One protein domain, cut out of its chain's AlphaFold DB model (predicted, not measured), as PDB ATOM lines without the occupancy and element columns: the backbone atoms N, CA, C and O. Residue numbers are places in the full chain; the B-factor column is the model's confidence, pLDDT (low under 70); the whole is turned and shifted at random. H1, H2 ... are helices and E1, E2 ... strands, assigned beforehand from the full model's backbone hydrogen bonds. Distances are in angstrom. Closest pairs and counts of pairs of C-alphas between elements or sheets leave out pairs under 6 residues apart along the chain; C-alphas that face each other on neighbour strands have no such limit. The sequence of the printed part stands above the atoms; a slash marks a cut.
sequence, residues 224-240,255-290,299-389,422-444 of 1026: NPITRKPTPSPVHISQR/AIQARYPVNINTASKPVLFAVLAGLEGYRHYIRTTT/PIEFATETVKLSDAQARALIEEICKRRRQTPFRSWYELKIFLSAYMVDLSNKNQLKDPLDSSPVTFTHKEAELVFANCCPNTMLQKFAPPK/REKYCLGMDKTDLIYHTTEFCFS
ATOM      1  N   ASN A 224      -0.249 -29.722 -45.556       90.62
ATOM      2  CA  ASN A 224       0.960 -29.878 -44.758       90.62
ATOM      3  C   ASN A 224       2.143 -29.285 -45.537       90.62
ATOM      4  O   ASN A 224       2.513 -29.854 -46.569       90.62
ATOM      5  N   PRO A 225       2.726 -28.156 -45.100       87.50
ATOM      6  CA  PRO A 225       3.732 -27.462 -45.886       87.50
ATOM      7  C   PRO A 225       5.121 -28.077 -45.748       87.50
ATOM      8  O   PRO A 225       5.979 -27.699 -46.526       87.50
ATOM      9  N   ILE A 226       5.338 -28.989 -44.794       84.12
ATOM     10  CA  ILE A 226       6.663 -29.480 -44.376       84.12
ATOM     11  C   ILE A 226       6.874 -30.973 -44.632       84.12
ATOM     12  O   ILE A 226       7.827 -31.567 -44.124       84.12
ATOM     13  N   THR A 227       6.003 -31.614 -45.414       83.75
ATOM     14  CA  THR A 227       6.220 -33.023 -45.735       83.75
ATOM     15  C   THR A 227       7.420 -33.183 -46.660       83.75
ATOM     16  O   THR A 227       7.493 -32.568 -47.719       83.75
ATOM     17  N   ARG A 228       8.363 -34.043 -46.283       82.62
ATOM     18  CA  ARG A 228       9.506 -34.367 -47.138       82.62
ATOM     19  C   ARG A 228       9.061 -35.205 -48.332       82.62
ATOM     20  O   ARG A 228       8.296 -36.160 -48.169       82.62
ATOM     21  N   LYS A 229       9.558 -34.859 -49.518       84.75
ATOM     22  CA  LYS A 229       9.413 -35.666 -50.725       84.75
ATOM     23  C   LYS A 229      10.158 -36.990 -50.499       84.75
ATOM     24  O   LYS A 229      11.294 -36.982 -50.030       84.75
ATOM     25  N   PRO A 230       9.532 -38.137 -50.784       82.12
ATOM     26  CA  PRO A 230      10.228 -39.408 -50.872       82.12
ATOM     27  C   PRO A 230      11.230 -39.357 -52.028       82.12
ATOM     28  O   PRO A 230      10.869 -39.567 -53.186       82.12
ATOM     29  N   THR A 231      12.476 -39.006 -51.722       77.00
ATOM     30  CA  THR A 231      13.575 -39.032 -52.687       77.00
ATOM     31  C   THR A 231      14.291 -40.373 -52.526       77.00
ATOM     32  O   THR A 231      14.782 -40.655 -51.428       77.00
ATOM     33  N   PRO A 232      14.346 -41.225 -53.568       67.50
ATOM     34  CA  PRO A 232      15.041 -42.503 -53.485       67.50
ATOM     35  C   PRO A 232      16.488 -42.279 -53.046       67.50
ATOM     36  O   PRO A 232      17.190 -41.454 -53.634       67.50
ATOM     37  N   SER A 233      16.939 -43.006 -52.020       64.31
ATOM     38  CA  SER A 233      18.309 -42.866 -51.514       64.31
ATOM     39  C   SER A 233      19.354 -42.962 -52.650       64.31
ATOM     40  O   SER A 233      19.252 -43.869 -53.485       64.31
ATOM     41  N   PRO A 234      20.393 -42.097 -52.679       57.81
ATOM     42  CA  PRO A 234      21.438 -42.086 -53.713       57.81
ATOM     43  C   PRO A 234      22.145 -43.432 -53.907       57.81
ATOM     44  O   PRO A 234      22.627 -43.737 -55.000       57.81
ATOM     45  N   VAL A 235      22.161 -44.267 -52.861       60.16
ATOM     46  CA  VAL A 235      22.688 -45.639 -52.910       60.16
ATOM     47  C   VAL A 235      22.020 -46.435 -54.039       60.16
ATOM     48  O   VAL A 235      22.710 -47.128 -54.787       60.16
ATOM     49  N   HIS A 236      20.714 -46.255 -54.254       57.44
ATOM     50  CA  HIS A 236      19.976 -46.921 -55.331       57.44
ATOM     51  C   HIS A 236      20.316 -46.368 -56.715       57.44
ATOM     52  O   HIS A 236      20.408 -47.135 -57.672       57.44
ATOM     53  N   ILE A 237      20.554 -45.058 -56.831       56.69
ATOM     54  CA  ILE A 237      20.922 -44.415 -58.105       56.69
ATOM     55  C   ILE A 237      22.290 -44.931 -58.574       56.69
ATOM     56  O   ILE A 237      22.457 -45.272 -59.745       56.69
ATOM     57  N   SER A 238      23.241 -45.072 -57.644       55.50
ATOM     58  CA  SER A 238      24.593 -45.558 -57.946       55.50
ATOM     59  C   SER A 238      24.643 -47.035 -58.368       55.50
ATOM     60  O   SER A 238      25.435 -47.393 -59.238       55.50
ATOM     61  N   GLN A 239      23.773 -47.889 -57.810       57.00
ATOM     62  CA  GLN A 239      23.707 -49.310 -58.175       57.00
ATOM     63  C   GLN A 239      22.921 -49.562 -59.468       57.00
ATOM     64  O   GLN A 239      23.227 -50.511 -60.191       57.00
ATOM     65  N   ARG A 240      21.916 -48.732 -59.778       54.25
ATOM     66  CA  ARG A 240      21.079 -48.910 -60.976       54.25
ATOM     67  C   ARG A 240      21.787 -48.474 -62.260       54.25
ATOM     68  O   ARG A 240      21.577 -49.093 -63.299       54.25
ATOM     69  N   ALA A 255      14.115 -32.014 -50.034       81.50
ATOM     70  CA  ALA A 255      13.061 -31.348 -50.787       81.50
ATOM     71  C   ALA A 255      11.707 -31.553 -50.104       81.50
ATOM     72  O   ALA A 255      11.230 -32.670 -49.896       81.50
ATOM     73  N   ILE A 256      11.064 -30.443 -49.768       83.50
ATOM     74  CA  ILE A 256       9.747 -30.436 -49.153       83.50
ATOM     75  C   ILE A 256       8.695 -30.439 -50.266       83.50
ATOM     76  O   ILE A 256       8.686 -29.575 -51.141       83.50
ATOM     77  N   GLN A 257       7.778 -31.401 -50.223       86.69
ATOM     78  CA  GLN A 257       6.604 -31.464 -51.084       86.69
ATOM     79  C   GLN A 257       5.371 -31.363 -50.205       86.69
ATOM     80  O   GLN A 257       5.069 -32.267 -49.435       86.69
ATOM     81  N   ALA A 258       4.632 -30.271 -50.335       88.25
ATOM     82  CA  ALA A 258       3.443 -30.075 -49.529       88.25
ATOM     83  C   ALA A 258       2.331 -31.080 -49.882       88.25
ATOM     84  O   ALA A 258       2.102 -31.360 -51.057       88.25
ATOM     85  N   ARG A 259       1.614 -31.614 -48.889       91.69
ATOM     86  CA  ARG A 259       0.644 -32.715 -49.085       91.69
ATOM     87  C   ARG A 259      -0.658 -32.483 -48.340       91.69
ATOM     88  O   ARG A 259      -0.705 -31.696 -47.405       91.69
ATOM     89  N   TYR A 260      -1.707 -33.183 -48.757       96.31
ATOM     90  CA  TYR A 260      -3.005 -33.185 -48.083       96.31
ATOM     91  C   TYR A 260      -3.172 -34.546 -47.405       96.31
ATOM     92  O   TYR A 260      -3.474 -35.524 -48.101       96.31
ATOM     93  N   PRO A 261      -2.882 -34.659 -46.096       96.81
ATOM     94  CA  PRO A 261      -2.984 -35.932 -45.399       96.81
ATOM     95  C   PRO A 261      -4.441 -36.397 -45.343       96.81
ATOM     96  O   PRO A 261      -5.365 -35.582 -45.316       96.81
ATOM     97  N   VAL A 262      -4.634 -37.715 -45.327       98.00
ATOM     98  CA  VAL A 262      -5.957 -38.339 -45.292       98.00
ATOM     99  C   VAL A 262      -6.313 -38.782 -43.878       98.00
ATOM    100  O   VAL A 262      -5.576 -39.548 -43.258       98.00
ATOM    101  N   ASN A 263      -7.464 -38.356 -43.365       97.88
ATOM    102  CA  ASN A 263      -7.908 -38.725 -42.026       97.88
ATOM    103  C   ASN A 263      -8.303 -40.207 -41.974       97.88
ATOM    104  O   ASN A 263      -9.376 -40.603 -42.433       97.88
ATOM    105  N   ILE A 264      -7.447 -41.039 -41.378       97.56
ATOM    106  CA  ILE A 264      -7.643 -42.492 -41.310       97.56
ATOM    107  C   ILE A 264      -8.878 -42.876 -40.487       97.56
ATOM    108  O   ILE A 264      -9.416 -43.968 -40.672       97.56
ATOM    109  N   ASN A 265      -9.362 -42.010 -39.593       97.00
ATOM    110  CA  ASN A 265     -10.510 -42.313 -38.738       97.00
ATOM    111  C   ASN A 265     -11.851 -42.180 -39.471       97.00
ATOM    112  O   ASN A 265     -12.785 -42.930 -39.185       97.00
ATOM    113  N   THR A 266     -11.931 -41.286 -40.453       95.81
ATOM    114  CA  THR A 266     -13.181 -40.908 -41.133       95.81
ATOM    115  C   THR A 266     -13.177 -41.258 -42.625       95.81
ATOM    116  O   THR A 266     -14.249 -41.417 -43.207       95.81
ATOM    117  N   ALA A 267     -12.006 -41.457 -43.250       96.38
ATOM    118  CA  ALA A 267     -11.882 -41.733 -44.686       96.38
ATOM    119  C   ALA A 267     -12.647 -42.982 -45.129       96.38
ATOM    120  O   ALA A 267     -12.583 -44.029 -44.490       96.38
ATOM    121  N   SER A 268     -13.359 -42.913 -46.248       94.94
ATOM    122  CA  SER A 268     -14.077 -44.079 -46.784       94.94
ATOM    123  C   SER A 268     -13.119 -45.185 -47.263       94.94
ATOM    124  O   SER A 268     -11.950 -44.920 -47.559       94.94
ATOM    125  N   LYS A 269     -13.607 -46.430 -47.393       95.56
ATOM    126  CA  LYS A 269     -12.791 -47.542 -47.923       95.56
ATOM    127  C   LYS A 269     -12.186 -47.237 -49.304       95.56
ATOM    128  O   LYS A 269     -10.993 -47.494 -49.459       95.56
ATOM    129  N   PRO A 270     -12.916 -46.639 -50.275       96.56
ATOM    130  CA  PRO A 270     -12.319 -46.245 -51.550       96.56
ATOM    131  C   PRO A 270     -11.172 -45.247 -51.425       96.56
ATOM    132  O   PRO A 270     -10.165 -45.389 -52.112       96.56
ATOM    133  N   VAL A 271     -11.290 -44.269 -50.522       97.19
ATOM    134  CA  VAL A 271     -10.227 -43.280 -50.291       97.19
ATOM    135  C   VAL A 271      -9.011 -43.945 -49.644       97.19
ATOM    136  O   VAL A 271      -7.895 -43.745 -50.109       97.19
ATOM    137  N   LEU A 272      -9.205 -44.800 -48.634       97.56
ATOM    138  CA  LEU A 272      -8.102 -45.564 -48.040       97.56
ATOM    139  C   LEU A 272      -7.418 -46.476 -49.071       97.56
ATOM    140  O   LEU A 272      -6.193 -46.580 -49.079       97.56
ATOM    141  N   PHE A 273      -8.186 -47.093 -49.974       97.75
ATOM    142  CA  PHE A 273      -7.634 -47.905 -51.059       97.75
ATOM    143  C   PHE A 273      -6.821 -47.061 -52.035       97.75
ATOM    144  O   PHE A 273      -5.710 -47.448 -52.380       97.75
ATOM    145  N   ALA A 274      -7.311 -45.882 -52.421       97.69
ATOM    146  CA  ALA A 274      -6.569 -44.954 -53.269       97.69
ATOM    147  C   ALA A 274      -5.204 -44.563 -52.673       97.69
ATOM    148  O   ALA A 274      -4.241 -44.391 -53.418       97.69
ATOM    149  N   VAL A 275      -5.115 -44.457 -51.342       97.75
ATOM    150  CA  VAL A 275      -3.877 -44.125 -50.618       97.75
ATOM    151  C   VAL A 275      -2.953 -45.337 -50.449       97.75
ATOM    152  O   VAL A 275      -1.739 -45.183 -50.517       97.75
ATOM    153  N   LEU A 276      -3.475 -46.542 -50.227       97.81
ATOM    154  CA  LEU A 276      -2.639 -47.713 -49.922       97.81
ATOM    155  C   LEU A 276      -2.288 -48.563 -51.152       97.81
ATOM    156  O   LEU A 276      -1.268 -49.248 -51.161       97.81
ATOM    157  N   ALA A 277      -3.111 -48.556 -52.197       96.94
ATOM    158  CA  ALA A 277      -2.906 -49.426 -53.346       96.94
ATOM    159  C   ALA A 277      -1.674 -49.021 -54.165       96.94
ATOM    160  O   ALA A 277      -1.485 -47.855 -54.522       96.94
ATOM    161  N   GLY A 278      -0.854 -50.018 -54.499       95.25
ATOM    162  CA  GLY A 278       0.336 -49.844 -55.326       95.25
ATOM    163  C   GLY A 278       1.578 -49.355 -54.585       95.25
ATOM    164  O   GLY A 278       2.597 -49.189 -55.248       95.25
ATOM    165  N   LEU A 279       1.528 -49.162 -53.255       97.12
ATOM    166  CA  LEU A 279       2.708 -48.795 -52.461       97.12
ATOM    167  C   LEU A 279       3.875 -49.738 -52.752       97.12
ATOM    168  O   LEU A 279       3.716 -50.960 -52.784       97.12
ATOM    169  N   GLU A 280       5.052 -49.157 -52.950       96.81
ATOM    170  CA  GLU A 280       6.262 -49.891 -53.294       96.81
ATOM    171  C   GLU A 280       7.474 -49.208 -52.663       96.81
ATOM    172  O   GLU A 280       7.569 -47.981 -52.677       96.81
ATOM    173  N   GLY A 281       8.403 -49.982 -52.113       95.06
ATOM    174  CA  GLY A 281       9.587 -49.451 -51.449       95.06
ATOM    175  C   GLY A 281      10.728 -50.454 -51.348       95.06
ATOM    176  O   GLY A 281      10.569 -51.642 -51.629       95.06
ATOM    177  N   TYR A 282      11.894 -49.964 -50.953       92.94
ATOM    178  CA  TYR A 282      13.085 -50.757 -50.703       92.94
ATOM    179  C   TYR A 282      13.203 -51.099 -49.223       92.94
ATOM    180  O   TYR A 282      13.071 -50.253 -48.350       92.94
ATOM    181  N   ARG A 283      13.502 -52.357 -48.924       90.94
ATOM    182  CA  ARG A 283      13.851 -52.787 -47.576       90.94
ATOM    183  C   ARG A 283      15.317 -53.139 -47.524       90.94
ATOM    184  O   ARG A 283      15.769 -54.003 -48.278       90.94
ATOM    185  N   HIS A 284      16.034 -52.512 -46.606       88.19
ATOM    186  CA  HIS A 284      17.445 -52.780 -46.389       88.19
ATOM    187  C   HIS A 284      17.631 -53.750 -45.227       88.19
ATOM    188  O   HIS A 284      17.076 -53.574 -44.141       88.19
ATOM    189  N   TYR A 285      18.436 -54.784 -45.443       85.62
ATOM    190  CA  TYR A 285      18.781 -55.732 -44.398       85.62
ATOM    191  C   TYR A 285      20.221 -56.211 -44.525       85.62
ATOM    192  O   TYR A 285      20.792 -56.283 -45.611       85.62
ATOM    193  N   ILE A 286      20.809 -56.571 -43.391       81.50
ATOM    194  CA  ILE A 286      22.168 -57.098 -43.338       81.50
ATOM    195  C   ILE A 286      22.131 -58.588 -43.665       81.50
ATOM    196  O   ILE A 286      21.448 -59.374 -42.999       81.50
ATOM    197  N   ARG A 287      22.879 -58.994 -44.694       78.94
ATOM    198  CA  ARG A 287      23.061 -60.400 -45.053       78.94
ATOM    199  C   ARG A 287      24.399 -60.889 -44.505       78.94
ATOM    200  O   ARG A 287      25.451 -60.598 -45.055       78.94
ATOM    201  N   THR A 288      24.374 -61.698 -43.448       72.00
ATOM    202  CA  THR A 288      25.580 -62.399 -42.978       72.00
ATOM    203  C   THR A 288      25.890 -63.562 -43.925       72.00
ATOM    204  O   THR A 288      25.202 -64.589 -43.905       72.00
ATOM    205  N   THR A 289      26.881 -63.396 -44.806       60.47
ATOM    206  CA  THR A 289      27.142 -64.320 -45.924       60.47
ATOM    207  C   THR A 289      27.924 -65.581 -45.560       60.47
ATOM    208  O   THR A 289      27.880 -66.537 -46.335       60.47
ATOM    209  N   THR A 290      28.559 -65.694 -44.388       58.06
ATOM    210  CA  THR A 290      29.324 -66.907 -44.043       58.06
ATOM    211  C   THR A 290      29.089 -67.407 -42.617       58.06
ATOM    212  O   THR A 290      28.908 -66.639 -41.682       58.06
ATOM    213  N   PRO A 299      33.078 -57.805 -45.162       66.50
ATOM    214  CA  PRO A 299      32.325 -56.564 -45.007       66.50
ATOM    215  C   PRO A 299      30.816 -56.835 -44.971       66.50
ATOM    216  O   PRO A 299      30.312 -57.704 -45.684       66.50
ATOM    217  N   ILE A 300      30.111 -56.100 -44.108       69.69
ATOM    218  CA  ILE A 300      28.657 -56.179 -43.941       69.69
ATOM    219  C   ILE A 300      28.001 -55.916 -45.304       69.69
ATOM    220  O   ILE A 300      27.975 -54.785 -45.785       69.69
ATOM    221  N   GLU A 301      27.476 -56.963 -45.941       75.81
ATOM    222  CA  GLU A 301      26.715 -56.817 -47.178       75.81
ATOM    223  C   GLU A 301      25.291 -56.366 -46.843       75.81
ATOM    224  O   GLU A 301      24.485 -57.119 -46.280       75.81
ATOM    225  N   PHE A 302      24.969 -55.126 -47.211       78.94
ATOM    226  CA  PHE A 302      23.593 -54.650 -47.242       78.94
ATOM    227  C   PHE A 302      22.903 -55.239 -48.467       78.94
ATOM    228  O   PHE A 302      23.250 -54.937 -49.609       78.94
ATOM    229  N   ALA A 303      21.915 -56.089 -48.224       83.81
ATOM    230  CA  ALA A 303      21.012 -56.556 -49.253       83.81
ATOM    231  C   ALA A 303      19.757 -55.677 -49.257       83.81
ATOM    232  O   ALA A 303      19.247 -55.275 -48.210       83.81
ATOM    233  N   THR A 304      19.256 -55.410 -50.456       88.25
ATOM    234  CA  THR A 304      18.006 -54.687 -50.675       88.25
ATOM    235  C   THR A 304      16.979 -55.660 -51.240       88.25
ATOM    236  O   THR A 304      17.284 -56.422 -52.157       88.25
ATOM    237  N   GLU A 305      15.755 -55.639 -50.722       92.50
ATOM    238  CA  GLU A 305      14.601 -56.271 -51.369       92.50
ATOM    239  C   GLU A 305      13.536 -55.225 -51.696       92.50
ATOM    240  O   GLU A 305      13.291 -54.315 -50.909       92.50
ATOM    241  N   THR A 306      12.901 -55.344 -52.860       94.50
ATOM    242  CA  THR A 306      11.727 -54.532 -53.191       94.50
ATOM    243  C   THR A 306      10.498 -55.142 -52.533       94.50
ATOM    244  O   THR A 306      10.259 -56.350 -52.611       94.50
ATOM    245  N   VAL A 307       9.709 -54.295 -51.888       95.62
ATOM    246  CA  VAL A 307       8.484 -54.661 -51.187       95.62
ATOM    247  C   VAL A 307       7.345 -53.897 -51.827       95.62
ATOM    248  O   VAL A 307       7.442 -52.692 -52.028       95.62
ATOM    249  N   LYS A 308       6.272 -54.611 -52.159       97.06
ATOM    250  CA  LYS A 308       5.104 -54.061 -52.836       97.06
ATOM    251  C   LYS A 308       3.847 -54.484 -52.104       97.06
ATOM    252  O   LYS A 308       3.702 -55.662 -51.780       97.06
ATOM    253  N   LEU A 309       2.938 -53.541 -51.888       96.69
ATOM    254  CA  LEU A 309       1.619 -53.823 -51.350       96.69
ATOM    255  C   LEU A 309       0.662 -54.159 -52.497       96.69
ATOM    256  O   LEU A 309       0.343 -53.309 -53.331       96.69
ATOM    257  N   SER A 310       0.220 -55.414 -52.557       96.31
ATOM    258  CA  SER A 310      -0.775 -55.857 -53.541       96.31
ATOM    259  C   SER A 310      -2.175 -55.315 -53.229       96.31
ATOM    260  O   SER A 310      -2.505 -55.036 -52.076       96.31
ATOM    261  N   ASP A 311      -3.036 -55.237 -54.247       96.44
ATOM    262  CA  ASP A 311      -4.425 -54.783 -54.092       96.44
ATOM    263  C   ASP A 311      -5.204 -55.627 -53.060       96.44
ATOM    264  O   ASP A 311      -5.958 -55.081 -52.255       96.44
ATOM    265  N   ALA A 312      -4.987 -56.948 -53.035       95.38
ATOM    266  CA  ALA A 312      -5.613 -57.853 -52.068       95.38
ATOM    267  C   ALA A 312      -5.152 -57.562 -50.628       95.38
ATOM    268  O   ALA A 312      -5.974 -57.496 -49.713       95.38
ATOM    269  N   GLN A 313      -3.849 -57.316 -50.427       94.94
ATOM    270  CA  GLN A 313      -3.296 -56.912 -49.128       94.94
ATOM    271  C   GLN A 313      -3.845 -55.557 -48.678       94.94
ATOM    272  O   GLN A 313      -4.240 -55.421 -47.522       94.94
ATOM    273  N   ALA A 314      -3.923 -54.577 -49.584       96.44
ATOM    274  CA  ALA A 314      -4.481 -53.263 -49.283       96.44
ATOM    275  C   ALA A 314      -5.954 -53.363 -48.854       96.44
ATOM    276  O   ALA A 314      -6.309 -52.855 -47.793       96.44
ATOM    277  N   ARG A 315      -6.806 -54.070 -49.615       94.94
ATOM    278  CA  ARG A 315      -8.224 -54.272 -49.256       94.94
ATOM    279  C   ARG A 315      -8.385 -54.945 -47.899       94.94
ATOM    280  O   ARG A 315      -9.171 -54.477 -47.078       94.94
ATOM    281  N   ALA A 316      -7.640 -56.020 -47.656       93.44
ATOM    282  CA  ALA A 316      -7.775 -56.773 -46.421       93.44
ATOM    283  C   ALA A 316      -7.294 -55.968 -45.196       93.44
ATOM    284  O   ALA A 316      -7.935 -55.994 -44.148       93.44
ATOM    285  N   LEU A 317      -6.229 -55.170 -45.347       94.75
ATOM    286  CA  LEU A 317      -5.783 -54.227 -44.318       94.75
ATOM    287  C   LEU A 317      -6.828 -53.131 -44.047       94.75
ATOM    288  O   LEU A 317      -7.066 -52.780 -42.893       94.75
ATOM    289  N   ILE A 318      -7.477 -52.598 -45.087       95.69
ATOM    290  CA  ILE A 318      -8.499 -51.545 -44.963       95.69
ATOM    291  C   ILE A 318      -9.711 -52.019 -44.165       95.69
ATOM    292  O   ILE A 318     -10.239 -51.249 -43.359       95.69
ATOM    293  N   GLU A 319     -10.146 -53.266 -44.354       93.12
ATOM    294  CA  GLU A 319     -11.231 -53.847 -43.554       93.12
ATOM    295  C   GLU A 319     -10.887 -53.837 -42.065       93.12
ATOM    296  O   GLU A 319     -11.696 -53.422 -41.231       93.12
ATOM    297  N   GLU A 320      -9.658 -54.213 -41.731       93.81
ATOM    298  CA  GLU A 320      -9.188 -54.244 -40.352       93.81
ATOM    299  C   GLU A 320      -8.969 -52.836 -39.771       93.81
ATOM    300  O   GLU A 320      -9.341 -52.593 -38.623       93.81
ATOM    301  N   ILE A 321      -8.490 -51.871 -40.568       95.12
ATOM    302  CA  ILE A 321      -8.433 -50.448 -40.181       95.12
ATOM    303  C   ILE A 321      -9.842 -49.937 -39.860       95.12
ATOM    304  O   ILE A 321     -10.064 -49.334 -38.807       95.12
ATOM    305  N   CYS A 322     -10.811 -50.198 -40.742       94.06
ATOM    306  CA  CYS A 322     -12.197 -49.762 -40.571       94.06
ATOM    307  C   CYS A 322     -12.856 -50.413 -39.353       94.06
ATOM    308  O   CYS A 322     -13.591 -49.756 -38.615       94.06
ATOM    309  N   LYS A 323     -12.583 -51.697 -39.122       93.06
ATOM    310  CA  LYS A 323     -13.054 -52.435 -37.951       93.06
ATOM    311  C   LYS A 323     -12.449 -51.884 -36.661       93.06
ATOM    312  O   LYS A 323     -13.203 -51.627 -35.724       93.06
ATOM    313  N   ARG A 324     -11.135 -51.631 -36.625       94.38
ATOM    314  CA  ARG A 324     -10.454 -51.037 -35.464       94.38
ATOM    315  C   ARG A 324     -10.997 -49.650 -35.156       94.38
ATOM    316  O   ARG A 324     -11.454 -49.444 -34.038       94.38
ATOM    317  N   ARG A 325     -11.022 -48.729 -36.125       94.69
ATOM    318  CA  ARG A 325     -11.448 -47.336 -35.881       94.69
ATOM    319  C   ARG A 325     -12.905 -47.207 -35.425       94.69
ATOM    320  O   ARG A 325     -13.214 -46.311 -34.650       94.69
ATOM    321  N   ARG A 326     -13.792 -48.118 -35.861       91.44
ATOM    322  CA  ARG A 326     -15.185 -48.192 -35.376       91.44
ATOM    323  C   ARG A 326     -15.277 -48.577 -33.904       91.44
ATOM    324  O   ARG A 326     -16.236 -48.181 -33.260       91.44
ATOM    325  N   GLN A 327     -14.338 -49.372 -33.396       93.25
ATOM    326  CA  GLN A 327     -14.286 -49.739 -31.978       93.25
ATOM    327  C   GLN A 327     -13.585 -48.654 -31.165       93.25
ATOM    328  O   GLN A 327     -14.067 -48.228 -30.125       93.25
ATOM    329  N   THR A 328     -12.425 -48.226 -31.649       95.06
ATOM    330  CA  THR A 328     -11.575 -47.216 -31.032       95.06
ATOM    331  C   THR A 328     -10.877 -46.454 -32.158       95.06
ATOM    332  O   THR A 328     -10.151 -47.079 -32.929       95.06
ATOM    333  N   PRO A 329     -11.076 -45.134 -32.308       95.94
ATOM    334  CA  PRO A 329     -10.335 -44.341 -33.288       95.94
ATOM    335  C   PRO A 329      -8.827 -44.405 -33.026       95.94
ATOM    336  O   PRO A 329      -8.402 -44.626 -31.890       95.94
ATOM    337  N   PHE A 330      -8.015 -44.219 -34.064       96.69
ATOM    338  CA  PHE A 330      -6.573 -44.051 -33.913       96.69
ATOM    339  C   PHE A 330      -6.283 -42.657 -33.368       96.69
ATOM    340  O   PHE A 330      -6.700 -41.665 -33.965       96.69
ATOM    341  N   ARG A 331      -5.555 -42.582 -32.254       95.44
ATOM    342  CA  ARG A 331      -5.246 -41.303 -31.589       95.44
ATOM    343  C   ARG A 331      -3.836 -40.808 -31.873       95.44
ATOM    344  O   ARG A 331      -3.538 -39.635 -31.684       95.44
ATOM    345  N   SER A 332      -2.948 -41.710 -32.280       95.00
ATOM    346  CA  SER A 332      -1.534 -41.405 -32.469       95.00
ATOM    347  C   SER A 332      -0.856 -42.350 -33.458       95.00
ATOM    348  O   SER A 332      -1.317 -43.461 -33.733       95.00
ATOM    349  N   TRP A 333       0.317 -41.933 -33.935       93.31
ATOM    350  CA  TRP A 333       1.206 -42.772 -34.741       93.31
ATOM    351  C   TRP A 333       1.669 -44.025 -33.999       93.31
ATOM    352  O   TRP A 333       1.875 -45.064 -34.623       93.31
ATOM    353  N   TYR A 334       1.805 -43.950 -32.672       92.94
ATOM    354  CA  TYR A 334       2.175 -45.091 -31.843       92.94
ATOM    355  C   TYR A 334       1.083 -46.166 -31.851       92.94
ATOM    356  O   TYR A 334       1.384 -47.338 -32.068       92.94
ATOM    357  N   GLU A 335      -0.187 -45.772 -31.722       95.06
ATOM    358  CA  GLU A 335      -1.313 -46.706 -31.828       95.06
ATOM    359  C   GLU A 335      -1.412 -47.340 -33.215       95.06
ATOM    360  O   GLU A 335      -1.617 -48.549 -33.316       95.06
ATOM    361  N   LEU A 336      -1.227 -46.556 -34.285       95.56
ATOM    362  CA  LEU A 336      -1.204 -47.098 -35.645       95.56
ATOM    363  C   LEU A 336      -0.045 -48.091 -35.829       95.56
ATOM    364  O   LEU A 336      -0.229 -49.147 -36.429       95.56
ATOM    365  N   LYS A 337       1.135 -47.790 -35.275       93.50
ATOM    366  CA  LYS A 337       2.292 -48.692 -35.308       93.50
ATOM    367  C   LYS A 337       2.019 -49.993 -34.557       93.50
ATOM    368  O   LYS A 337       2.312 -51.060 -35.093       93.50
ATOM    369  N   ILE A 338       1.447 -49.912 -33.351       91.56
ATOM    370  CA  ILE A 338       1.034 -51.087 -32.569       91.56
ATOM    371  C   ILE A 338       0.009 -51.895 -33.347       91.56
ATOM    372  O   ILE A 338       0.157 -53.106 -33.426       91.56
ATOM    373  N   PHE A 339      -0.998 -51.248 -33.934       94.62
ATOM    374  CA  PHE A 339      -2.003 -51.912 -34.757       94.62
ATOM    375  C   PHE A 339      -1.325 -52.693 -35.884       94.62
ATOM    376  O   PHE A 339      -1.444 -53.912 -35.917       94.62
ATOM    377  N   LEU A 340      -0.518 -52.037 -36.722       93.50
ATOM    378  CA  LEU A 340       0.200 -52.700 -37.815       93.50
ATOM    379  C   LEU A 340       1.106 -53.837 -37.311       93.50
ATOM    380  O   LEU A 340       1.182 -54.882 -37.950       93.50
ATOM    381  N   SER A 341       1.728 -53.662 -36.140       86.81
ATOM    382  CA  SER A 341       2.577 -54.678 -35.507       86.81
ATOM    383  C   SER A 341       1.788 -55.867 -34.956       86.81
ATOM    384  O   SER A 341       2.220 -57.005 -35.093       86.81
ATOM    385  N   ALA A 342       0.617 -55.643 -34.361       85.62
ATOM    386  CA  ALA A 342      -0.225 -56.693 -33.797       85.62
ATOM    387  C   ALA A 342      -0.759 -57.633 -34.888       85.62
ATOM    388  O   ALA A 342      -0.765 -58.849 -34.694       85.62
ATOM    389  N   TYR A 343      -1.109 -57.095 -36.064       75.69
ATOM    390  CA  TYR A 343      -1.492 -57.930 -37.209       75.69
ATOM    391  C   TYR A 343      -0.360 -58.850 -37.658       75.69
ATOM    392  O   TYR A 343      -0.632 -59.960 -38.102       75.69
ATOM    393  N   MET A 344       0.904 -58.466 -37.469       72.19
ATOM    394  CA  MET A 344       2.025 -59.354 -37.784       72.19
ATOM    395  C   MET A 344       2.061 -60.599 -36.892       72.19
ATOM    396  O   MET A 344       2.450 -61.667 -37.357       72.19
ATOM    397  N   VAL A 345       1.676 -60.466 -35.620       67.94
ATOM    398  CA  VAL A 345       1.759 -61.547 -34.621       67.94
ATOM    399  C   VAL A 345       0.588 -62.511 -34.744       67.94
ATOM    400  O   VAL A 345       0.752 -63.719 -34.589       67.94
ATOM    401  N   ASP A 346      -0.602 -61.990 -35.030       64.31
ATOM    402  CA  ASP A 346      -1.807 -62.817 -35.117       64.31
ATOM    403  C   ASP A 346      -1.860 -63.612 -36.441       64.31
ATOM    404  O   ASP A 346      -2.324 -64.759 -36.494       64.31
ATOM    405  N   LEU A 347      -1.275 -63.057 -37.515       59.91
ATOM    406  CA  LEU A 347      -1.211 -63.710 -38.827       59.91
ATOM    407  C   LEU A 347      -0.313 -64.949 -38.858       59.91
ATOM    408  O   LEU A 347      -0.598 -65.870 -39.625       59.91
ATOM    409  N   SER A 348       0.727 -65.020 -38.020       61.47
ATOM    410  CA  SER A 348       1.560 -66.226 -37.935       61.47
ATOM    411  C   SER A 348       0.828 -67.399 -37.282       61.47
ATOM    412  O   SER A 348       1.233 -68.544 -37.475       61.47
ATOM    413  N   ASN A 349      -0.242 -67.135 -36.518       61.25
ATOM    414  CA  ASN A 349      -0.773 -68.109 -35.575       61.25
ATOM    415  C   ASN A 349      -2.156 -68.678 -35.900       61.25
ATOM    416  O   ASN A 349      -2.366 -69.816 -35.483       61.25
ATOM    417  N   LYS A 350      -3.082 -67.997 -36.612       51.94
ATOM    418  CA  LYS A 350      -4.353 -68.652 -37.040       51.94
ATOM    419  C   LYS A 350      -5.291 -67.923 -38.013       51.94
ATOM    420  O   LYS A 350      -6.178 -68.592 -38.538       51.94
ATOM    421  N   ASN A 351      -5.148 -66.628 -38.292       58.97
ATOM    422  CA  ASN A 351      -6.141 -65.904 -39.100       58.97
ATOM    423  C   ASN A 351      -5.490 -65.138 -40.248       58.97
ATOM    424  O   ASN A 351      -5.264 -63.942 -40.126       58.97
ATOM    425  N   GLN A 352      -5.211 -65.819 -41.367       73.75
ATOM    426  CA  GLN A 352      -4.860 -65.128 -42.615       73.75
ATOM    427  C   GLN A 352      -5.958 -64.102 -42.935       73.75
ATOM    428  O   GLN A 352      -7.151 -64.425 -42.850       73.75
ATOM    429  N   LEU A 353      -5.563 -62.869 -43.267       80.88
ATOM    430  CA  LEU A 353      -6.505 -61.842 -43.701       80.88
ATOM    431  C   LEU A 353      -7.280 -62.392 -44.899       80.88
ATOM    432  O   LEU A 353      -6.705 -63.085 -45.724       80.88
ATOM    433  N   LYS A 354      -8.577 -62.128 -45.011       83.81
ATOM    434  CA  LYS A 354      -9.340 -62.558 -46.189       83.81
ATOM    435  C   LYS A 354      -9.541 -61.366 -47.094       83.81
ATOM    436  O   LYS A 354      -9.972 -60.316 -46.618       83.81
ATOM    437  N   ASP A 355      -9.250 -61.528 -48.379       86.19
ATOM    438  CA  ASP A 355      -9.656 -60.524 -49.356       86.19
ATOM    439  C   ASP A 355     -11.193 -60.431 -49.337       86.19
ATOM    440  O   ASP A 355     -11.857 -61.462 -49.506       86.19
ATOM    441  N   PRO A 356     -11.789 -59.246 -49.116       82.88
ATOM    442  CA  PRO A 356     -13.241 -59.098 -49.137       82.88
ATOM    443  C   PRO A 356     -13.871 -59.475 -50.486       82.88
ATOM    444  O   PRO A 356     -15.055 -59.807 -50.508       82.88
ATOM    445  N   LEU A 357     -13.107 -59.447 -51.589       85.75
ATOM    446  CA  LEU A 357     -13.604 -59.804 -52.922       85.75
ATOM    447  C   LEU A 357     -13.414 -61.285 -53.272       85.75
ATOM    448  O   LEU A 357     -14.286 -61.867 -53.907       85.75
ATOM    449  N   ASP A 358     -12.299 -61.896 -52.867       86.75
ATOM    450  CA  ASP A 358     -11.918 -63.247 -53.317       86.75
ATOM    451  C   ASP A 358     -12.013 -64.308 -52.204       86.75
ATOM    452  O   ASP A 358     -11.913 -65.503 -52.453       86.75
ATOM    453  N   SER A 359     -12.234 -63.934 -50.937       86.19
ATOM    454  CA  SER A 359     -12.178 -64.822 -49.751       86.19
ATOM    455  C   SER A 359     -10.876 -65.626 -49.583       86.19
ATOM    456  O   SER A 359     -10.683 -66.278 -48.549       86.19
ATOM    457  N   SER A 360      -9.982 -65.549 -50.570       87.19
ATOM    458  CA  SER A 360      -8.660 -66.119 -50.589       87.19
ATOM    459  C   SER A 360      -7.852 -65.481 -49.471       87.19
ATOM    460  O   SER A 360      -8.026 -64.300 -49.129       87.19
ATOM    461  N   PRO A 361      -7.023 -66.290 -48.808       89.19
ATOM    462  CA  PRO A 361      -6.321 -65.808 -47.659       89.19
ATOM    463  C   PRO A 361      -5.066 -65.050 -48.120       89.19
ATOM    464  O   PRO A 361      -4.310 -65.479 -48.991       89.19
ATOM    465  N   VAL A 362      -4.879 -63.871 -47.549       89.75
ATOM    466  CA  VAL A 362      -3.878 -62.880 -47.908       89.75
ATOM    467  C   VAL A 362      -2.851 -62.818 -46.791       89.75
ATOM    468  O   VAL A 362      -3.168 -62.575 -45.624       89.75
ATOM    469  N   THR A 363      -1.591 -63.035 -47.154       89.50
ATOM    470  CA  THR A 363      -0.479 -62.906 -46.213       89.50
ATOM    471  C   THR A 363      -0.029 -61.449 -46.170       89.50
ATOM    472  O   THR A 363       0.353 -60.885 -47.195       89.50
ATOM    473  N   PHE A 364      -0.063 -60.842 -44.988       90.44
ATOM    474  CA  PHE A 364       0.458 -59.500 -44.734       90.44
ATOM    475  C   PHE A 364       1.631 -59.626 -43.761       90.44
ATOM    476  O   PHE A 364       1.463 -60.076 -42.630       90.44
ATOM    477  N   THR A 365       2.842 -59.342 -44.231       90.88
ATOM    478  CA  THR A 365       4.079 -59.591 -43.484       90.88
ATOM    479  C   THR A 365       4.626 -58.298 -42.878       90.88
ATOM    480  O   THR A 365       4.145 -57.198 -43.147       90.88
ATOM    481  N   HIS A 366       5.678 -58.423 -42.062       87.81
ATOM    482  CA  HIS A 366       6.334 -57.277 -41.424       87.81
ATOM    483  C   HIS A 366       6.772 -56.202 -42.422       87.81
ATOM    484  O   HIS A 366       6.609 -55.014 -42.168       87.81
ATOM    485  N   LYS A 367       7.297 -56.615 -43.577       92.38
ATOM    486  CA  LYS A 367       7.802 -55.679 -44.583       92.38
ATOM    487  C   LYS A 367       6.684 -54.838 -45.207       92.38
ATOM    488  O   LYS A 367       6.909 -53.666 -45.480       92.38
ATOM    489  N   GLU A 368       5.482 -55.389 -45.402       95.00
ATOM    490  CA  GLU A 368       4.346 -54.585 -45.867       95.00
ATOM    491  C   GLU A 368       3.834 -53.644 -44.767       95.00
ATOM    492  O   GLU A 368       3.447 -52.518 -45.067       95.00
ATOM    493  N   ALA A 369       3.887 -54.055 -43.494       94.00
ATOM    494  CA  ALA A 369       3.562 -53.185 -42.363       94.00
ATOM    495  C   ALA A 369       4.525 -51.986 -42.261       94.00
ATOM    496  O   ALA A 369       4.073 -50.850 -42.097       94.00
ATOM    497  N   GLU A 370       5.834 -52.224 -42.405       93.12
ATOM    498  CA  GLU A 370       6.866 -51.179 -42.469       93.12
ATOM    499  C   GLU A 370       6.624 -50.232 -43.654       93.12
ATOM    500  O   GLU A 370       6.638 -49.017 -43.466       93.12
ATOM    501  N   LEU A 371       6.317 -50.772 -44.840       95.44
ATOM    502  CA  LEU A 371       6.015 -49.993 -46.046       95.44
ATOM    503  C   LEU A 371       4.797 -49.078 -45.857       95.44
ATOM    504  O   LEU A 371       4.842 -47.889 -46.182       95.44
ATOM    505  N   VAL A 372       3.709 -49.617 -45.297       96.19
ATOM    506  CA  VAL A 372       2.504 -48.839 -44.986       96.19
ATOM    507  C   VAL A 372       2.835 -47.746 -43.975       96.19
ATOM    508  O   VAL A 372       2.477 -46.589 -44.194       96.19
ATOM    509  N   PHE A 373       3.547 -48.069 -42.895       95.38
ATOM    510  CA  PHE A 373       3.901 -47.084 -41.875       95.38
ATOM    511  C   PHE A 373       4.811 -45.974 -42.426       95.38
ATOM    512  O   PHE A 373       4.580 -44.800 -42.129       95.38
ATOM    513  N   ALA A 374       5.786 -46.324 -43.271       93.88
ATOM    514  CA  ALA A 374       6.683 -45.390 -43.946       93.88
ATOM    515  C   ALA A 374       5.925 -44.383 -44.826       93.88
ATOM    516  O   ALA A 374       6.225 -43.188 -44.778       93.88
ATOM    517  N   ASN A 375       4.909 -44.837 -45.569       95.50
ATOM    518  CA  ASN A 375       4.042 -43.959 -46.358       95.50
ATOM    519  C   ASN A 375       3.152 -43.075 -45.470       95.50
ATOM    520  O   ASN A 375       3.071 -41.864 -45.675       95.50
ATOM    521  N   CYS A 376       2.499 -43.679 -44.475       94.75
ATOM    522  CA  CYS A 376       1.438 -43.027 -43.714       94.75
ATOM    523  C   CYS A 376       1.961 -41.993 -42.717       94.75
ATOM    524  O   CYS A 376       1.314 -40.969 -42.533       94.75
ATOM    525  N   CYS A 377       3.095 -42.242 -42.062       92.25
ATOM    526  CA  CYS A 377       3.630 -41.347 -41.041       92.25
ATOM    527  C   CYS A 377       4.449 -40.210 -41.684       92.25
ATOM    528  O   CYS A 377       5.362 -40.486 -42.466       92.25
ATOM    529  N   PRO A 378       4.196 -38.927 -41.360       86.19
ATOM    530  CA  PRO A 378       4.973 -37.809 -41.894       86.19
ATOM    531  C   PRO A 378       6.426 -37.781 -41.386       86.19
ATOM    532  O   PRO A 378       7.282 -37.214 -42.062       86.19
ATOM    533  N   ASN A 379       6.720 -38.432 -40.251       78.94
ATOM    534  CA  ASN A 379       7.966 -38.264 -39.488       78.94
ATOM    535  C   ASN A 379       8.939 -39.462 -39.554       78.94
ATOM    536  O   ASN A 379       9.879 -39.535 -38.766       78.94
ATOM    537  N   THR A 380       8.748 -40.427 -40.458       71.81
ATOM    538  CA  THR A 380       9.551 -41.671 -40.498       71.81
ATOM    539  C   THR A 380      11.025 -41.491 -40.886       71.81
ATOM    540  O   THR A 380      11.810 -42.402 -40.669       71.81
ATOM    541  N   MET A 381      11.433 -40.319 -41.378       58.25
ATOM    542  CA  MET A 381      12.780 -40.044 -41.917       58.25
ATOM    543  C   MET A 381      13.897 -39.819 -40.879       58.25
ATOM    544  O   MET A 381      15.054 -39.680 -41.263       58.25
ATOM    545  N   LEU A 382      13.607 -39.715 -39.578       54.91
ATOM    546  CA  LEU A 382      14.584 -39.134 -38.641       54.91
ATOM    547  C   LEU A 382      15.654 -40.096 -38.091       54.91
ATOM    548  O   LEU A 382      16.538 -39.631 -37.378       54.91
ATOM    549  N   GLN A 383      15.611 -41.407 -38.369       52.84
ATOM    550  CA  GLN A 383      16.470 -42.367 -37.642       52.84
ATOM    551  C   GLN A 383      17.029 -43.553 -38.446       52.84
ATOM    552  O   GLN A 383      17.445 -44.538 -37.843       52.84
ATOM    553  N   LYS A 384      17.124 -43.499 -39.783       56.47
ATOM    554  CA  LYS A 384      17.636 -44.653 -40.560       56.47
ATOM    555  C   LYS A 384      19.037 -45.127 -40.140       56.47
ATOM    556  O   LYS A 384      19.328 -46.318 -40.200       56.47
ATOM    557  N   PHE A 385      19.883 -44.197 -39.685       48.66
ATOM    558  CA  PHE A 385      21.271 -44.455 -39.276       48.66
ATOM    559  C   PHE A 385      21.580 -44.118 -37.815       48.66
ATOM    560  O   PHE A 385      22.715 -44.284 -37.379       48.66
ATOM    561  N   ALA A 386      20.583 -43.684 -37.044       40.94
ATOM    562  CA  ALA A 386      20.671 -43.680 -35.592       40.94
ATOM    563  C   ALA A 386      19.930 -44.936 -35.138       40.94
ATOM    564  O   ALA A 386      18.726 -44.838 -34.931       40.94
ATOM    565  N   PRO A 387      20.561 -46.127 -35.081       34.88
ATOM    566  CA  PRO A 387      19.841 -47.333 -34.716       34.88
ATOM    567  C   PRO A 387      19.248 -47.104 -33.322       34.88
ATOM    568  O   PRO A 387      20.017 -47.031 -32.357       34.88
ATOM    569  N   PRO A 388      17.914 -47.015 -33.135       36.44
ATOM    570  CA  PRO A 388      17.391 -47.368 -31.830       36.44
ATOM    571  C   PRO A 388      17.804 -48.826 -31.696       36.44
ATOM    572  O   PRO A 388      17.319 -49.614 -32.508       36.44
ATOM    573  N   LYS A 389      18.798 -49.118 -30.826       35.97
ATOM    574  CA  LYS A 389      19.446 -50.434 -30.623       35.97
ATOM    575  C   LYS A 389      18.645 -51.494 -31.345       35.97
ATOM    576  O   LYS A 389      17.534 -51.751 -30.877       35.97
ATOM    577  N   ARG A 422      19.892 -67.323 -38.903       49.28
ATOM    578  CA  ARG A 422      20.349 -66.173 -39.708       49.28
ATOM    579  C   ARG A 422      19.318 -65.041 -39.805       49.28
ATOM    580  O   ARG A 422      18.966 -64.621 -40.911       49.28
ATOM    581  N   GLU A 423      18.793 -64.582 -38.674       46.31
ATOM    582  CA  GLU A 423      17.813 -63.505 -38.701       46.31
ATOM    583  C   GLU A 423      18.475 -62.232 -39.230       46.31
ATOM    584  O   GLU A 423      19.446 -61.708 -38.688       46.31
ATOM    585  N   LYS A 424      17.978 -61.804 -40.389       58.47
ATOM    586  CA  LYS A 424      18.405 -60.609 -41.104       58.47
ATOM    587  C   LYS A 424      18.107 -59.399 -40.218       58.47
ATOM    588  O   LYS A 424      16.938 -59.096 -39.985       58.47
ATOM    589  N   TYR A 425      19.131 -58.682 -39.763       65.62
ATOM    590  CA  TYR A 425      18.931 -57.378 -39.130       65.62
ATOM    591  C   TYR A 425      18.338 -56.428 -40.167       65.62
ATOM    592  O   TYR A 425      18.968 -56.154 -41.190       65.62
ATOM    593  N   CYS A 426      17.107 -55.982 -39.935       69.56
ATOM    594  CA  CYS A 426      16.389 -55.107 -40.852       69.56
ATOM    595  C   CYS A 426      16.517 -53.665 -40.366       69.56
ATOM    596  O   CYS A 426      16.209 -53.365 -39.213       69.56
ATOM    597  N   LEU A 427      16.977 -52.789 -41.255       76.50
ATOM    598  CA  LEU A 427      16.893 -51.347 -41.077       76.50
ATOM    599  C   LEU A 427      15.477 -50.993 -41.536       76.50
ATOM    600  O   LEU A 427      15.171 -51.167 -42.714       76.50
ATOM    601  N   GLY A 428      14.578 -50.653 -40.610       85.19
ATOM    602  CA  GLY A 428      13.172 -50.393 -40.946       85.19
ATOM    603  C   GLY A 428      13.022 -49.392 -42.100       85.19
ATOM    604  O   GLY A 428      13.888 -48.540 -42.291       85.19
ATOM    605  N   MET A 429      11.938 -49.501 -42.872       91.06
ATOM    606  CA  MET A 429      11.688 -48.580 -43.988       91.06
ATOM    607  C   MET A 429      11.326 -47.173 -43.500       91.06
ATOM    608  O   MET A 429      10.557 -47.015 -42.546       91.06
ATOM    609  N   ASP A 430      11.794 -46.157 -44.220       89.56
ATOM    610  CA  ASP A 430      11.357 -44.767 -44.070       89.56
ATOM    611  C   ASP A 430      10.900 -44.143 -45.404       89.56
ATOM    612  O   ASP A 430      10.716 -44.842 -46.401       89.56
ATOM    613  N   LYS A 431      10.660 -42.822 -45.455       88.38
ATOM    614  CA  LYS A 431      10.232 -42.180 -46.711       88.38
ATOM    615  C   LYS A 431      11.313 -42.193 -47.799       88.38
ATOM    616  O   LYS A 431      10.941 -42.154 -48.964       88.38
ATOM    617  N   THR A 432      12.608 -42.274 -47.475       87.50
ATOM    618  CA  THR A 432      13.677 -42.390 -48.498       87.50
ATOM    619  C   THR A 432      13.661 -43.739 -49.212       87.50
ATOM    620  O   THR A 432      14.273 -43.894 -50.271       87.50
ATOM    621  N   ASP A 433      12.978 -44.723 -48.626       90.94
ATOM    622  CA  ASP A 433      12.839 -46.063 -49.178       90.94
ATOM    623  C   ASP A 433      11.667 -46.210 -50.141       90.94
ATOM    624  O   ASP A 433      11.597 -47.207 -50.858       90.94
ATOM    625  N   LEU A 434      10.734 -45.256 -50.181       92.44
ATOM    626  CA  LEU A 434       9.539 -45.390 -51.005       92.44
ATOM    627  C   LEU A 434       9.864 -45.145 -52.485       92.44
ATOM    628  O   LEU A 434      10.354 -44.085 -52.868       92.44
ATOM    629  N   ILE A 435       9.525 -46.120 -53.324       92.69
ATOM    630  CA  ILE A 435       9.594 -46.048 -54.790       92.69
ATOM    631  C   ILE A 435       8.296 -45.446 -55.319       92.69
ATOM    632  O   ILE A 435       8.304 -44.481 -56.079       92.69
ATOM    633  N   TYR A 436       7.174 -46.015 -54.881       94.06
ATOM    634  CA  TYR A 436       5.839 -45.515 -55.160       94.06
ATOM    635  C   TYR A 436       5.157 -45.196 -53.837       94.06
ATOM    636  O   TYR A 436       5.016 -46.051 -52.961       94.06
ATOM    637  N   HIS A 437       4.739 -43.946 -53.707       94.44
ATOM    638  CA  HIS A 437       4.171 -43.390 -52.491       94.44
ATOM    639  C   HIS A 437       2.934 -42.565 -52.815       94.44
ATOM    640  O   HIS A 437       2.758 -42.080 -53.933       94.44
ATOM    641  N   THR A 438       2.101 -42.345 -51.815       95.69
ATOM    642  CA  THR A 438       0.875 -41.561 -51.948       95.69
ATOM    643  C   THR A 438       0.931 -40.375 -50.990       95.69
ATOM    644  O   THR A 438       1.910 -39.625 -51.007       95.69
ATOM    645  N   THR A 439      -0.095 -40.185 -50.167       95.50
ATOM    646  CA  THR A 439      -0.177 -39.142 -49.145       95.50
ATOM    647  C   THR A 439      -0.192 -39.767 -47.754       95.50
ATOM    648  O   THR A 439      -0.539 -40.938 -47.588       95.50
ATOM    649  N   GLU A 440       0.204 -38.987 -46.757       95.12
ATOM    650  CA  GLU A 440       0.228 -39.405 -45.358       95.12
ATOM    651  C   GLU A 440      -1.183 -39.564 -44.799       95.12
ATOM    652  O   GLU A 440      -2.163 -39.078 -45.368       95.12
ATOM    653  N   PHE A 441      -1.279 -40.190 -43.630       97.38
ATOM    654  CA  PHE A 441      -2.493 -40.122 -42.836       97.38
ATOM    655  C   PHE A 441      -2.485 -38.938 -41.864       97.38
ATOM    656  O   PHE A 441      -1.455 -38.343 -41.546       97.38
ATOM    657  N   CYS A 442      -3.668 -38.624 -41.364       96.44
ATOM    658  CA  CYS A 442      -3.886 -37.855 -40.154       96.44
ATOM    659  C   CYS A 442      -4.984 -38.510 -39.306       96.44
ATOM    660  O   CYS A 442      -5.601 -39.489 -39.727       96.44
ATOM    661  N   PHE A 443      -5.202 -37.993 -38.098       96.50
ATOM    662  CA  PHE A 443      -6.192 -38.525 -37.149       96.50
ATOM    663  C   PHE A 443      -7.392 -37.590 -36.934       96.50
ATOM    664  O   PHE A 443      -8.350 -37.965 -36.259       96.50
ATOM    665  N   SER A 444      -7.339 -36.383 -37.501       95.38
ATOM    666  CA  SER A 444      -8.388 -35.367 -37.448       95.38
ATOM    667  C   SER A 444      -8.587 -34.713 -38.817       95.38
ATOM    668  O   SER A 444      -7.752 -34.841 -39.716       95.38
TER     669      SER A 444
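AT A GLANCE: This is residues 224 to 240, 255 to 290, 299 to 389 and 422 to 444 of the 1026 residues of an uncharacterized protein of Planctomycetes bacterium (UniProt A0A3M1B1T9). Helix H5 is the core: H4 packs along one side of it, and a three-stranded sheet covers another, with its two long strands E1 and E2 running on beyond H5 to ends near a cut. H2 and H3 form a touching pair on the side of H5 away from those strand ends, H1 lies farthest out, and long loops run between the parts. The printed part has 167 residues with five named helices and three named strands, in the order H1 H2 E1 E2 H3 H4 H5 E3; the sheet, E2 E1 E3, is all antiparallel. The class is mixed, helices and strands, with under half of the residues, 77 of 167, in named elements. The whole is compact, with a radius of gyration of the C-alphas of 16.2 A and spans of 48 by 42 by 29 A.

HOW THE PARTS SIT: Look first at H1, residues 234 to 240, which touches no helix and is not on the sheet. Go on to H2, residues 269 to 276, and to E1, residues 280 to 287, the inner strand. Its antiparallel neighbour E2, residues 301 to 308, has N 305 and O 283 within hydrogen-bond range at 2.9 A. Next comes H3, residues 311 to 327, which touches H2 at a steep tilt of 58 degrees, opposite ways; their closest C-alphas are those of Leu 276 and Ala 314, 5.9 A apart. H4, residues 333 to 347, and H5, residues 366 to 376, form a helical hairpin and touch at a shallow tilt of 23 degrees, opposite ways, closest at the C-alphas of Leu 340 and Ala 369, 5.7 A. H5 is on the sheet at a height of 9.1 A and runs across the strands, giving two layers, a helix on one face of a sheet. E3, residues 434 to 436, is antiparallel to E1, with N 435 and O 280 at 2.8 A. Every O i to N i+4 pair is within hydrogen-bond range in H1, H2, H3 and H5; in H4 9 of 11 are.

IN THESE COORDINATES: Find C-alpha 234 at (21.438, -42.086, -53.713), where H1 begins. Between first and last C-alpha, H1 measures 10.0 A, H2 10.3 A, E1 21.5 A, E2 22.5 A, H3 24.7 A, H4 21.5 A, H5 15.2 A and E3 5.6 A. E3 ends at C-alpha 436, (5.839, -45.515, -55.160).

THE WHOLE: The farthest C-alphas, those of Thr 266 and Thr 290, are 49.9 A apart. The cuts leave gaps between C-alphas 240 and 255 of 21.8 A, 290 and 299 of 10.8 A, and 389 and 422 of 18.2 A. H4 to H5 is a long link. The mean pLDDT of the printed part is 83.9, with 34 residues under 70, among them 232 to 240 and 381 to 389.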